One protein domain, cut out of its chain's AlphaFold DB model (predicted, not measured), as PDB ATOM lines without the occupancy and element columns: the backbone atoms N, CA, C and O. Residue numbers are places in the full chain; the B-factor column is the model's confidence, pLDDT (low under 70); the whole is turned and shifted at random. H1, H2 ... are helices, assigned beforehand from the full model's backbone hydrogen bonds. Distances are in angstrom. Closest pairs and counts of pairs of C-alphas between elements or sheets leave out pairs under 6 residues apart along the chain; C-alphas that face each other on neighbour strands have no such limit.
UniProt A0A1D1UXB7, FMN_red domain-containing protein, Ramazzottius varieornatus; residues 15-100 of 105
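Overview. This is residues 15 to 100 of the 105 residues of the protein "FMN_red domain-containing protein" of Ramazzottius varieornatus (UniProt A0A1D1UXB7). With little regular structure, this is a loose end of two short helices, H1 and H2, set apart and joined by a wide loop, with the unnamed residues 47 to 63 looping round beside H1, while residues 31 to 43 stand free and lead from that end toward a hooked far tip near residues 15 to 24. The printed part has 86 residues, with H1 then H2 along it and no named strand; the class is all helix, with 18 residues in named elements. It is only just extended, close to loose, with a radius of gyration of the C-alphas of 18.3 A and spans of 51 by 38 by 22 A.

Along the chain. H1, residues 64 to 74, runs 15.3 A from C-alpha 64 at (252.800, 231.267, 183.260). H2 is residues 92 to 98, with C-alpha 98 at (241.595, 214.891, 185.380).

Arrangement. H1 and H2 are apart, joined by a long link of 17 residues. In both helices every O i to N i+4 pair is within hydrogen-bond range.

Size, cuts and confidence. The C-alphas farthest apart, of Glu 20 and Asp 77, are 53.2 A apart. Residues 31 to 43, 74 to 80 and 84 to 90 stand free. The printed part has no cut; pLDDT is under 70 at residues 33 to 50.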
ATOM      1  N   VAL A  15     231.451 233.108 148.164       85.19
ATOM      2  CA  VAL A  15     231.628 234.568 148.128       85.19
ATOM      3  C   VAL A  15     231.126 235.269 149.389       85.19
ATOM      4  O   VAL A  15     231.566 236.380 149.663       85.19
ATOM      5  N   TRP A  16     230.268 234.638 150.199       83.56
ATOM      6  CA  TRP A  16     229.809 235.222 151.467       83.56
ATOM      7  C   TRP A  16     230.927 235.407 152.499       83.56
ATOM      8  O   TRP A  16     230.760 236.162 153.453       83.56
ATOM      9  N   PHE A  17     232.061 234.735 152.300       86.31
ATOM     10  CA  PHE A  17     233.236 234.810 153.168       86.31
ATOM     11  C   PHE A  17     234.350 235.687 152.586       86.31
ATOM     12  O   PHE A  17     235.470 235.661 153.092       86.31
ATOM     13  N   LEU A  18     234.079 236.444 151.517       86.19
ATOM     14  CA  LEU A  18     235.048 237.320 150.861       86.19
ATOM     15  C   LEU A  18     234.613 238.783 150.980       86.19
ATOM     16  O   LEU A  18     233.449 239.117 150.759       86.19
ATOM     17  N   ASN A  19     235.554 239.671 151.302       82.44
ATOM     18  CA  ASN A  19     235.330 241.113 151.200       82.44
ATOM     19  C   ASN A  19     235.487 241.607 149.745       82.44
ATOM     20  O   ASN A  19     235.909 240.861 148.861       82.44
ATOM     21  N   GLU A  20     235.198 242.888 149.489       82.00
ATOM     22  CA  GLU A  20     235.338 243.502 148.153       82.00
ATOM     23  C   GLU A  20     236.773 243.437 147.591       82.00
ATOM     24  O   GLU A  20     236.973 243.512 146.382       82.00
ATOM     25  N   ALA A  21     237.773 243.247 148.457       83.31
ATOM     26  CA  ALA A  21     239.178 243.081 148.093       83.31
ATOM     27  C   ALA A  21     239.598 241.605 147.900       83.31
ATOM     28  O   ALA A  21     240.773 241.334 147.661       83.31
ATOM     29  N   GLY A  22     238.670 240.647 148.017       82.94
ATOM     30  CA  GLY A  22     238.940 239.211 147.883       82.94
ATOM     31  C   GLY A  22     239.651 238.572 149.082       82.94
ATOM     32  O   GLY A  22     240.158 237.457 148.970       82.94
ATOM     33  N   VAL A  23     239.707 239.252 150.227       87.06
ATOM     34  CA  VAL A  23     240.268 238.725 151.479       87.06
ATOM     35  C   VAL A  23     239.183 237.995 152.266       87.06
ATOM     36  O   VAL A  23     238.036 238.441 152.322       87.06
ATOM     37  N   ILE A  24     239.574 236.884 152.895       85.44
ATOM     38  CA  ILE A  24     238.698 236.071 153.740       85.44
ATOM     39  C   ILE A  24     238.274 236.879 154.968       85.44
ATOM     40  O   ILE A  24     239.114 237.403 155.701       85.44
ATOM     41  N   PHE A  25     236.969 236.950 155.197       85.06
ATOM     42  CA  PHE A  25     236.361 237.577 156.360       85.06
ATOM     43  C   PHE A  25     235.332 236.630 156.979       85.06
ATOM     44  O   PHE A  25     234.556 235.987 156.273       85.06
ATOM     45  N   GLU A  26     235.326 236.557 158.308       80.44
ATOM     46  CA  GLU A  26     234.353 235.782 159.075       80.44
ATOM     47  C   GLU A  26     233.189 236.697 159.492       80.44
ATOM     48  O   GLU A  26     233.400 237.642 160.259       80.44
ATOM     49  N   PRO A  27     231.954 236.456 159.009       81.88
ATOM     50  CA  PRO A  27     230.809 237.269 159.388       81.88
ATOM     51  C   PRO A  27     230.515 237.159 160.891       81.88
ATOM     52  O   PRO A  27     230.463 236.046 161.413       81.88
ATOM     53  N   PRO A  28     230.220 238.264 161.600       78.12
ATOM     54  CA  PRO A  28     230.003 238.248 163.053       78.12
ATOM     55  C   PRO A  28     228.751 237.461 163.478       78.12
ATOM     56  O   PRO A  28     228.593 237.117 164.644       78.12
ATOM     57  N   PHE A  29     227.851 237.180 162.535       82.44
ATOM     58  CA  PHE A  29     226.640 236.381 162.724       82.44
ATOM     59  C   PHE A  29     226.822 234.900 162.350       82.44
ATOM     60  O   PHE A  29     225.899 234.101 162.528       82.44
ATOM     61  N   LEU A  30     227.990 234.507 161.829       82.44
ATOM     62  CA  LEU A  30     228.333 233.110 161.589       82.44
ATOM     63  C   LEU A  30     228.715 232.461 162.929       82.44
ATOM     64  O   LEU A  30     229.827 232.628 163.417       82.44
ATOM     65  N   MET A  31     227.791 231.701 163.519       78.19
ATOM     66  CA  MET A  31     227.974 231.064 164.835       78.19
ATOM     67  C   MET A  31     227.880 229.527 164.774       78.19
ATOM     68  O   MET A  31     226.973 228.940 165.364       78.19
ATOM     69  N   PRO A  32     228.800 228.826 164.087       70.81
ATOM     70  CA  PRO A  32     228.772 227.366 163.980       70.81
ATOM     71  C   PRO A  32     229.051 226.678 165.321       70.81
ATOM     72  O   PRO A  32     228.741 225.503 165.485       70.81
ATOM     73  N   LEU A  33     229.641 227.402 166.276       64.88
ATOM     74  CA  LEU A  33     230.105 226.882 167.561       64.88
ATOM     75  C   LEU A  33     229.458 227.589 168.765       64.88
ATOM     76  O   LEU A  33     229.998 227.533 169.866       64.88
ATOM     77  N   SER A  34     228.272 228.184 168.574       61.25
ATOM     78  CA  SER A  34     227.516 228.924 169.603       61.25
ATOM     79  C   SER A  34     228.212 230.206 170.115       61.25
ATOM     80  O   SER A  34     229.326 230.530 169.715       61.25
ATOM     81  N   ILE A  35     227.523 230.962 170.980       59.28
ATOM     82  CA  ILE A  35     228.028 232.140 171.713       59.28
ATOM     83  C   ILE A  35     227.771 231.937 173.213       59.28
ATOM     84  O   ILE A  35     226.685 231.516 173.608       59.28
ATOM     85  N   GLY A  36     228.745 232.284 174.062       61.22
ATOM     86  CA  GLY A  36     228.579 232.352 175.519       61.22
ATOM     87  C   GLY A  36     229.805 231.888 176.307       61.22
ATOM     88  O   GLY A  36     230.842 231.570 175.739       61.22
ATOM     89  N   LYS A  37     229.672 231.797 177.640       53.62
ATOM     90  CA  LYS A  37     230.707 231.302 178.581       53.62
ATOM     91  C   LYS A  37     231.082 229.816 178.411       53.62
ATOM     92  O   LYS A  37     231.793 229.270 179.248       53.62
ATOM     93  N   CYS A  38     230.655 229.168 177.331       49.53
ATOM     94  CA  CYS A  38     231.251 227.922 176.868       49.53
ATOM     95  C   CYS A  38     232.498 228.283 176.052       49.53
ATOM     96  O   CYS A  38     232.484 228.244 174.826       49.53
ATOM     97  N   THR A  39     233.544 228.721 176.755       47.09
ATOM     98  CA  THR A  39     234.841 229.127 176.198       47.09
ATOM     99  C   THR A  39     235.332 228.127 175.160       47.09
ATOM    100  O   THR A  39     235.471 226.934 175.447       47.09
ATOM    101  N   TYR A  40     235.619 228.616 173.958       47.75
ATOM    102  CA  TYR A  40     236.186 227.808 172.892       47.75
ATOM    103  C   TYR A  40     237.601 227.351 173.297       47.75
ATOM    104  O   TYR A  40     238.421 228.185 173.694       47.75
ATOM    105  N   PRO A  41     237.959 226.057 173.170       50.19
ATOM    106  CA  PRO A  41     239.279 225.564 173.578       50.19
ATOM    107  C   PRO A  41     240.456 226.278 172.898       50.19
ATOM    108  O   PRO A  41     241.571 226.248 173.414       50.19
ATOM    109  N   LYS A  42     240.242 226.928 171.743       52.09
ATOM    110  CA  LYS A  42     241.283 227.684 171.028       52.09
ATOM    111  C   LYS A  42     241.605 229.020 171.700       52.09
ATOM    112  O   LYS A  42     242.764 229.415 171.657       52.09
ATOM    113  N   GLU A  43     240.640 229.669 172.357       52.69
ATOM    114  CA  GLU A  43     240.890 230.887 173.152       52.69
ATOM    115  C   GLU A  43     241.794 230.574 174.348       52.69
ATOM    116  O   GLU A  43     242.701 231.337 174.666       52.69
ATOM    117  N   LEU A  44     241.629 229.387 174.941       53.69
ATOM    118  CA  LEU A  44     242.512 228.865 175.985       53.69
ATOM    119  C   LEU A  44     243.765 228.139 175.439       53.69
ATOM    120  O   LEU A  44     244.589 227.656 176.217       53.69
ATOM    121  N   GLN A  45     243.918 228.039 174.110       52.16
ATOM    122  CA  GLN A  45     244.946 227.240 173.424       52.16
ATOM    123  C   GLN A  45     245.082 225.792 173.963       52.16
ATOM    124  O   GLN A  45     246.155 225.183 173.919       52.16
ATOM    125  N   LEU A  46     243.979 225.217 174.445       51.47
ATOM    126  CA  LEU A  46     243.875 223.840 174.947       51.47
ATOM    127  C   LEU A  46     243.825 222.792 173.825       51.47
ATOM    128  O   LEU A  46     243.808 221.600 174.100       51.47
ATOM    129  N   GLY A  47     243.816 223.208 172.553       45.53
ATOM    130  CA  GLY A  47     243.886 222.291 171.406       45.53
ATOM    131  C   GLY A  47     245.237 221.577 171.255       45.53
ATOM    132  O   GLY A  47     245.357 220.658 170.452       45.53
ATOM    133  N   SER A  48     246.251 221.992 172.019       54.62
ATOM    134  CA  SER A  48     247.526 221.281 172.140       54.62
ATOM    135  C   SER A  48     247.519 220.435 173.409       54.62
ATOM    136  O   SER A  48     247.091 220.917 174.456       54.62
ATOM    137  N   VAL A  49     248.006 219.193 173.327       54.84
ATOM    138  CA  VAL A  49     248.259 218.350 174.505       54.84
ATOM    139  C   VAL A  49     249.335 219.047 175.334       54.84
ATOM    140  O   VAL A  49     250.523 218.971 175.022       54.84
ATOM    141  N   ARG A  50     248.914 219.815 176.339       62.19
ATOM    142  CA  ARG A  50     249.817 220.513 177.248       62.19
ATOM    143  C   ARG A  50     250.148 219.573 178.386       62.19
ATOM    144  O   ARG A  50     249.262 218.995 179.000       62.19
ATOM    145  N   GLN A  51     251.439 219.403 178.631       70.19
ATOM    146  CA  GLN A  51     251.906 218.649 179.777       70.19
ATOM    147  C   GLN A  51     251.494 219.401 181.062       70.19
ATOM    148  O   GLN A  51     251.747 220.604 181.146       70.19
ATOM    149  N   PRO A  52     250.864 218.747 182.053       72.50
ATOM    150  CA  PRO A  52     250.567 219.370 183.343       72.50
ATOM    151  C   PRO A  52     251.842 219.793 184.089       72.50
ATOM    152  O   PRO A  52     252.901 219.186 183.908       72.50
ATOM    153  N   VAL A  53     251.752 220.809 184.959       77.44
ATOM    154  CA  VAL A  53     252.906 221.393 185.690       77.44
ATOM    155  C   VAL A  53     253.701 220.324 186.457       77.44
ATOM    156  O   VAL A  53     254.928 220.332 186.468       77.44
ATOM    157  N   ASN A  54     252.999 219.356 187.032       76.25
ATOM    158  CA  ASN A  54     253.494 218.203 187.786       76.25
ATOM    159  C   ASN A  54     254.340 217.212 186.964       76.25
ATOM    160  O   ASN A  54     255.112 216.456 187.547       76.25
ATOM    161  N   PHE A  55     254.250 217.227 185.634       78.62
ATOM    162  CA  PHE A  55     255.091 216.394 184.767       78.62
ATOM    163  C   PHE A  55     256.350 217.126 184.270       78.62
ATOM    164  O   PHE A  55     257.216 216.512 183.643       78.62
ATOM    165  N   TYR A  56     256.504 218.428 184.549       78.50
ATOM    166  CA  TYR A  56     257.752 219.132 184.257       78.50
ATOM    167  C   TYR A  56     258.849 218.707 185.235       78.50
ATOM    168  O   TYR A  56     258.673 218.741 186.449       78.50
ATOM    169  N   ARG A  57     260.039 218.391 184.702       78.88
ATOM    170  CA  ARG A  57     261.225 218.075 185.520       78.88
ATOM    171  C   ARG A  57     261.577 219.206 186.491       78.88
ATOM    172  O   ARG A  57     262.075 218.946 187.583       78.88
ATOM    173  N   ARG A  58     261.342 220.454 186.080       82.06
ATOM    174  CA  ARG A  58     261.383 221.641 186.935       82.06
ATOM    175  C   ARG A  58     260.064 222.390 186.756       82.06
ATOM    176  O   ARG A  58     259.830 222.894 185.660       82.06
ATOM    177  N   PRO A  59     259.229 222.506 187.800       77.06
ATOM    178  CA  PRO A  59     257.946 223.199 187.707       77.06
ATOM    179  C   PRO A  59     258.061 224.642 187.203       77.06
ATOM    180  O   PRO A  59     257.159 225.105 186.524       77.06
ATOM    181  N   ALA A  60     259.179 225.325 187.476       80.00
ATOM    182  CA  ALA A  60     259.438 226.704 187.051       80.00
ATOM    183  C   ALA A  60     259.634 226.891 185.533       80.00
ATOM    184  O   ALA A  60     259.631 228.022 185.062       80.00
ATOM    185  N   ASP A  61     259.829 225.807 184.773       83.25
ATOM    186  CA  ASP A  61     259.959 225.869 183.311       83.25
ATOM    187  C   ASP A  61     258.580 225.872 182.610       83.25
ATOM    188  O   ASP A  61     258.507 225.948 181.379       83.25
ATOM    189  N   ALA A  62     257.481 225.738 183.362       82.88
ATOM    190  CA  ALA A  62     256.137 225.728 182.804       82.88
ATOM    191  C   ALA A  62     255.684 227.152 182.410       82.88
ATOM    192  O   ALA A  62     255.996 228.118 183.102       82.88
ATOM    193  N   PRO A  63     254.921 227.311 181.312       82.88
ATOM    194  CA  PRO A  63     254.339 228.598 180.946       82.88
ATOM    195  C   PRO A  63     253.484 229.205 182.066       82.88
ATOM    196  O   PRO A  63     252.716 228.494 182.717       82.88
ATOM    197  N   ASP A  64     253.520 230.532 182.205       82.25
ATOM    198  CA  ASP A  64     252.800 231.267 183.260       82.25
ATOM    199  C   ASP A  64     251.296 230.960 183.306       82.25
ATOM    200  O   ASP A  64     250.694 230.889 184.377       82.25
ATOM    201  N   VAL A  65     250.680 230.711 182.146       80.50
ATOM    202  CA  VAL A  65     249.264 230.327 182.047       80.50
ATOM    203  C   VAL A  65     248.984 229.018 182.796       80.50
ATOM    204  O   VAL A  65     247.958 228.898 183.460       80.50
ATOM    205  N   LEU A  66     249.899 228.043 182.747       78.62
ATOM    206  CA  LEU A  66     249.744 226.780 183.475       78.62
ATOM    207  C   LEU A  66     249.905 226.974 184.984       78.62
ATOM    208  O   LEU A  66     249.203 226.326 185.754       78.62
ATOM    209  N   HIS A  67     250.769 227.897 185.414       82.69
ATOM    210  CA  HIS A  67     250.882 228.261 186.825       82.69
ATOM    211  C   HIS A  67     249.601 228.907 187.357       82.69
ATOM    212  O   HIS A  67     249.152 228.565 188.449       82.69
ATOM    213  N   GLN A  68     248.981 229.792 186.573       83.94
ATOM    214  CA  GLN A  68     247.704 230.416 186.930       83.94
ATOM    215  C   GLN A  68     246.576 229.386 187.028       83.94
ATOM    216  O   GLN A  68     245.820 229.401 187.996       83.94
ATOM    217  N   LEU A  69     246.487 228.465 186.065       80.69
ATOM    218  CA  LEU A  69     245.483 227.399 186.074       80.69
ATOM    219  C   LEU A  69     245.702 226.418 187.228       80.69
ATOM    220  O   LEU A  69     244.746 226.071 187.911       80.69
ATOM    221  N   ASN A  70     246.947 226.017 187.500       84.38
ATOM    222  CA  ASN A  70     247.256 225.150 188.635       84.38
ATOM    223  C   ASN A  70     246.904 225.822 189.969       84.38
ATOM    224  O   ASN A  70     246.358 225.174 190.855       84.38
ATOM    225  N   LYS A  71     247.153 227.131 190.098       84.75
ATOM    226  CA  LYS A  71     246.716 227.896 191.267       84.75
ATOM    227  C   LYS A  71     245.190 227.921 191.383       84.75
ATOM    228  O   LYS A  71     244.670 227.641 192.450       84.75
ATOM    229  N   ALA A  72     244.473 228.177 190.289       85.50
ATOM    230  CA  ALA A  72     243.010 228.144 190.284       85.50
ATOM    231  C   ALA A  72     242.452 226.761 190.664       85.50
ATOM    232  O   ALA A  72     241.410 226.679 191.305       85.50
ATOM    233  N   VAL A  73     243.153 225.684 190.291       84.75
ATOM    234  CA  VAL A  73     242.796 224.320 190.692       84.75
ATOM    235  C   VAL A  73     243.037 224.090 192.188       84.75
ATOM    236  O   VAL A  73     242.204 223.485 192.853       84.75
ATOM    237  N   GLN A  74     244.153 224.580 192.728       85.38
ATOM    238  CA  GLN A  74     244.488 224.460 194.152       85.38
ATOM    239  C   GLN A  74     243.602 225.328 195.058       85.38
ATOM    240  O   GLN A  74     243.313 224.926 196.179       85.38
ATOM    241  N   ASP A  75     243.179 226.498 194.576       87.75
ATOM    242  CA  ASP A  75     242.341 227.446 195.320       87.75
ATOM    243  C   ASP A  75     240.864 226.998 195.405       87.75
ATOM    244  O   ASP A  75     240.095 227.579 196.168       87.75
ATOM    245  N   ALA A  76     240.435 226.004 194.618       85.44
ATOM    246  CA  ALA A  76     239.053 225.535 194.614       85.44
ATOM    247  C   ALA A  76     238.811 224.437 195.661       85.44
ATOM    248  O   ALA A  76     239.532 223.443 195.716       85.44
ATOM    249  N   ASP A  77     237.726 224.563 196.428       87.44
ATOM    250  CA  ASP A  77     237.348 223.567 197.440       87.44
ATOM    251  C   ASP A  77     236.804 222.263 196.828       87.44
ATOM    252  O   ASP A  77     236.926 221.186 197.416       87.44
ATOM    253  N   ALA A  78     236.158 222.351 195.660       85.25
ATOM    254  CA  ALA A  78     235.545 221.213 194.981       85.25
ATOM    255  C   ALA A  78     235.346 221.460 193.480       85.25
ATOM    256  O   ALA A  78     235.174 222.593 193.028       85.25
ATOM    257  N   PHE A  79     235.275 220.366 192.716       84.88
ATOM    258  CA  PHE A  79     234.982 220.370 191.283       84.88
ATOM    259  C   PHE A  79     233.722 219.557 191.010       84.88
ATOM    260  O   PHE A  79     233.616 218.401 191.419       84.88
ATOM    261  N   ILE A  80     232.772 220.153 190.290       87.94
ATOM    262  CA  ILE A  80     231.577 219.463 189.802       87.94
ATOM    263  C   ILE A  80     231.729 219.298 188.297       87.94
ATOM    264  O   ILE A  80     231.761 220.278 187.555       87.94
ATOM    265  N   VAL A  81     231.812 218.049 187.847       83.44
ATOM    266  CA  VAL A  81     231.912 217.713 186.428       83.44
ATOM    267  C   VAL A  81     230.573 217.163 185.959       83.44
ATOM    268  O   VAL A  81     230.109 216.136 186.448       83.44
ATOM    269  N   VAL A  82     229.963 217.838 184.987       82.75
ATOM    270  CA  VAL A  82     228.759 217.358 184.302       82.75
ATOM    271  C   VAL A  82     229.181 216.848 182.932       82.75
ATOM    272  O   VAL A  82     229.548 217.633 182.059       82.75
ATOM    273  N   ALA A  83     229.152 215.531 182.751       77.12
ATOM    274  CA  ALA A  83     229.482 214.879 181.490       77.12
ATOM    275  C   ALA A  83     228.306 214.020 181.018       77.12
ATOM    276  O   ALA A  83     227.666 213.342 181.819       77.12
ATOM    277  N   ALA A  84     228.033 214.046 179.712       77.75
ATOM    278  CA  ALA A  84     227.157 213.055 179.099       77.75
ATOM    279  C   ALA A  84     227.864 211.691 179.106       77.75
ATOM    280  O   ALA A  84     229.077 211.622 178.893       77.75
ATOM    281  N   GLU A  85     227.111 210.618 179.350       78.25
ATOM    282  CA  GLU A  85     227.631 209.254 179.272       78.25
ATOM    283  C   GLU A  85     228.246 209.020 177.885       78.25
ATOM    284  O   GLU A  85     227.588 209.206 176.859       78.25
ATOM    285  N   TYR A  86     229.517 208.623 177.847       70.25
ATOM    286  CA  TYR A  86     230.203 208.289 176.609       70.25
ATOM    287  C   TYR A  86     230.405 206.779 176.554       70.25
ATOM    288  O   TYR A  86     231.335 206.256 177.161       70.25
ATOM    289  N   ASN A  87     229.532 206.070 175.832       73.50
ATOM    290  CA  ASN A  87     229.629 204.616 175.650       73.50
ATOM    291  C   ASN A  87     229.837 203.859 176.983       73.50
ATOM    292  O   ASN A  87     230.797 203.106 177.139       73.50
ATOM    293  N   SER A  88     228.982 204.139 177.972       75.00
ATOM    294  CA  SER A  88     229.044 203.547 179.318       75.00
ATOM    295  C   SER A  88     230.342 203.778 180.092       75.00
ATOM    296  O   SER A  88     230.646 203.058 181.041       75.00
ATOM    297  N   ALA A  89     231.087 204.822 179.731       71.31
ATOM    298  CA  ALA A  89     232.277 205.263 180.432       71.31
ATOM    299  C   ALA A  89     232.406 206.795 180.431       71.31
ATOM    300  O   ALA A  89     231.670 207.534 179.771       71.31
ATOM    301  N   ILE A  90     233.373 207.277 181.209       79.94
ATOM    302  CA  ILE A  90     233.835 208.663 181.167       79.94
ATOM    303  C   ILE A  90     234.633 208.858 179.871       79.94
ATOM    304  O   ILE A  90     235.384 207.973 179.457       79.94
ATOM    305  N   SER A  91     234.470 210.007 179.209       80.19
ATOM    306  CA  SER A  91     235.188 210.263 177.959       80.19
ATOM    307  C   SER A  91     236.711 210.281 178.196       80.19
ATOM    308  O   SER A  91     237.172 210.853 179.188       80.19
ATOM    309  N   PRO A  92     237.531 209.722 177.284       79.00
ATOM    310  CA  PRO A  92     238.992 209.749 177.422       79.00
ATOM    311  C   PRO A  92     239.564 211.167 177.557       79.00
ATOM    312  O   PRO A  92     240.548 211.381 178.260       79.00
ATOM    313  N   ALA A  93     238.918 212.148 176.918       74.81
ATOM    314  CA  ALA A  93     239.279 213.558 177.034       74.81
ATOM    315  C   ALA A  93     239.064 214.096 178.456       74.81
ATOM    316  O   ALA A  93     239.878 214.876 178.944       74.81
ATOM    317  N   LEU A  94     237.997 213.662 179.133       80.56
ATOM    318  CA  LEU A  94     237.758 214.028 180.522       80.56
ATOM    319  C   LEU A  94     238.774 213.353 181.451       80.56
ATOM    320  O   LEU A  94     239.304 214.020 182.332       80.56
ATOM    321  N   CYS A  95     239.130 212.087 181.216       79.50
ATOM    322  CA  CYS A  95     240.213 211.441 181.968       79.50
ATOM    323  C   CYS A  95     241.539 212.210 181.830       79.50
ATOM    324  O   CYS A  95     242.148 212.554 182.837       79.50
ATOM    325  N   ALA A  96     241.923 212.587 180.606       78.25
ATOM    326  CA  ALA A  96     243.130 213.381 180.366       78.25
ATOM    327  C   ALA A  96     243.088 214.764 181.048       78.25
ATOM    328  O   ALA A  96     244.115 215.285 181.484       78.25
ATOM    329  N   MET A  97     241.902 215.370 181.164       78.94
ATOM    330  CA  MET A  97     241.718 216.606 181.926       78.94
ATOM    331  C   MET A  97     241.906 216.369 183.432       78.94
ATOM    332  O   MET A  97     242.538 217.184 184.096       78.94
ATOM    333  N   MET A  98     241.414 215.249 183.969       82.25
ATOM    334  CA  MET A  98     241.595 214.891 185.380       82.25
ATOM    335  C   MET A  98     243.061 214.582 185.741       82.25
ATOM    336  O   MET A  98     243.466 214.805 186.877       82.25
ATOM    337  N   ASP A  99     243.892 214.174 184.781       78.19
ATOM    338  CA  ASP A  99     245.340 213.999 184.996       78.19
ATOM    339  C   ASP A  99     246.099 215.330 185.187       78.19
ATOM    340  O   ASP A  99     247.275 215.340 185.561       78.19
ATOM    341  N   HIS A 100     245.445 216.473 184.947       78.62
ATOM    342  CA  HIS A 100     246.023 217.791 185.228       78.62
ATOM    343  C   HIS A 100     245.949 218.179 186.706       78.62
ATOM    344  O   HIS A 100     246.581 219.161 187.103       78.62
TER     345      HIS A 100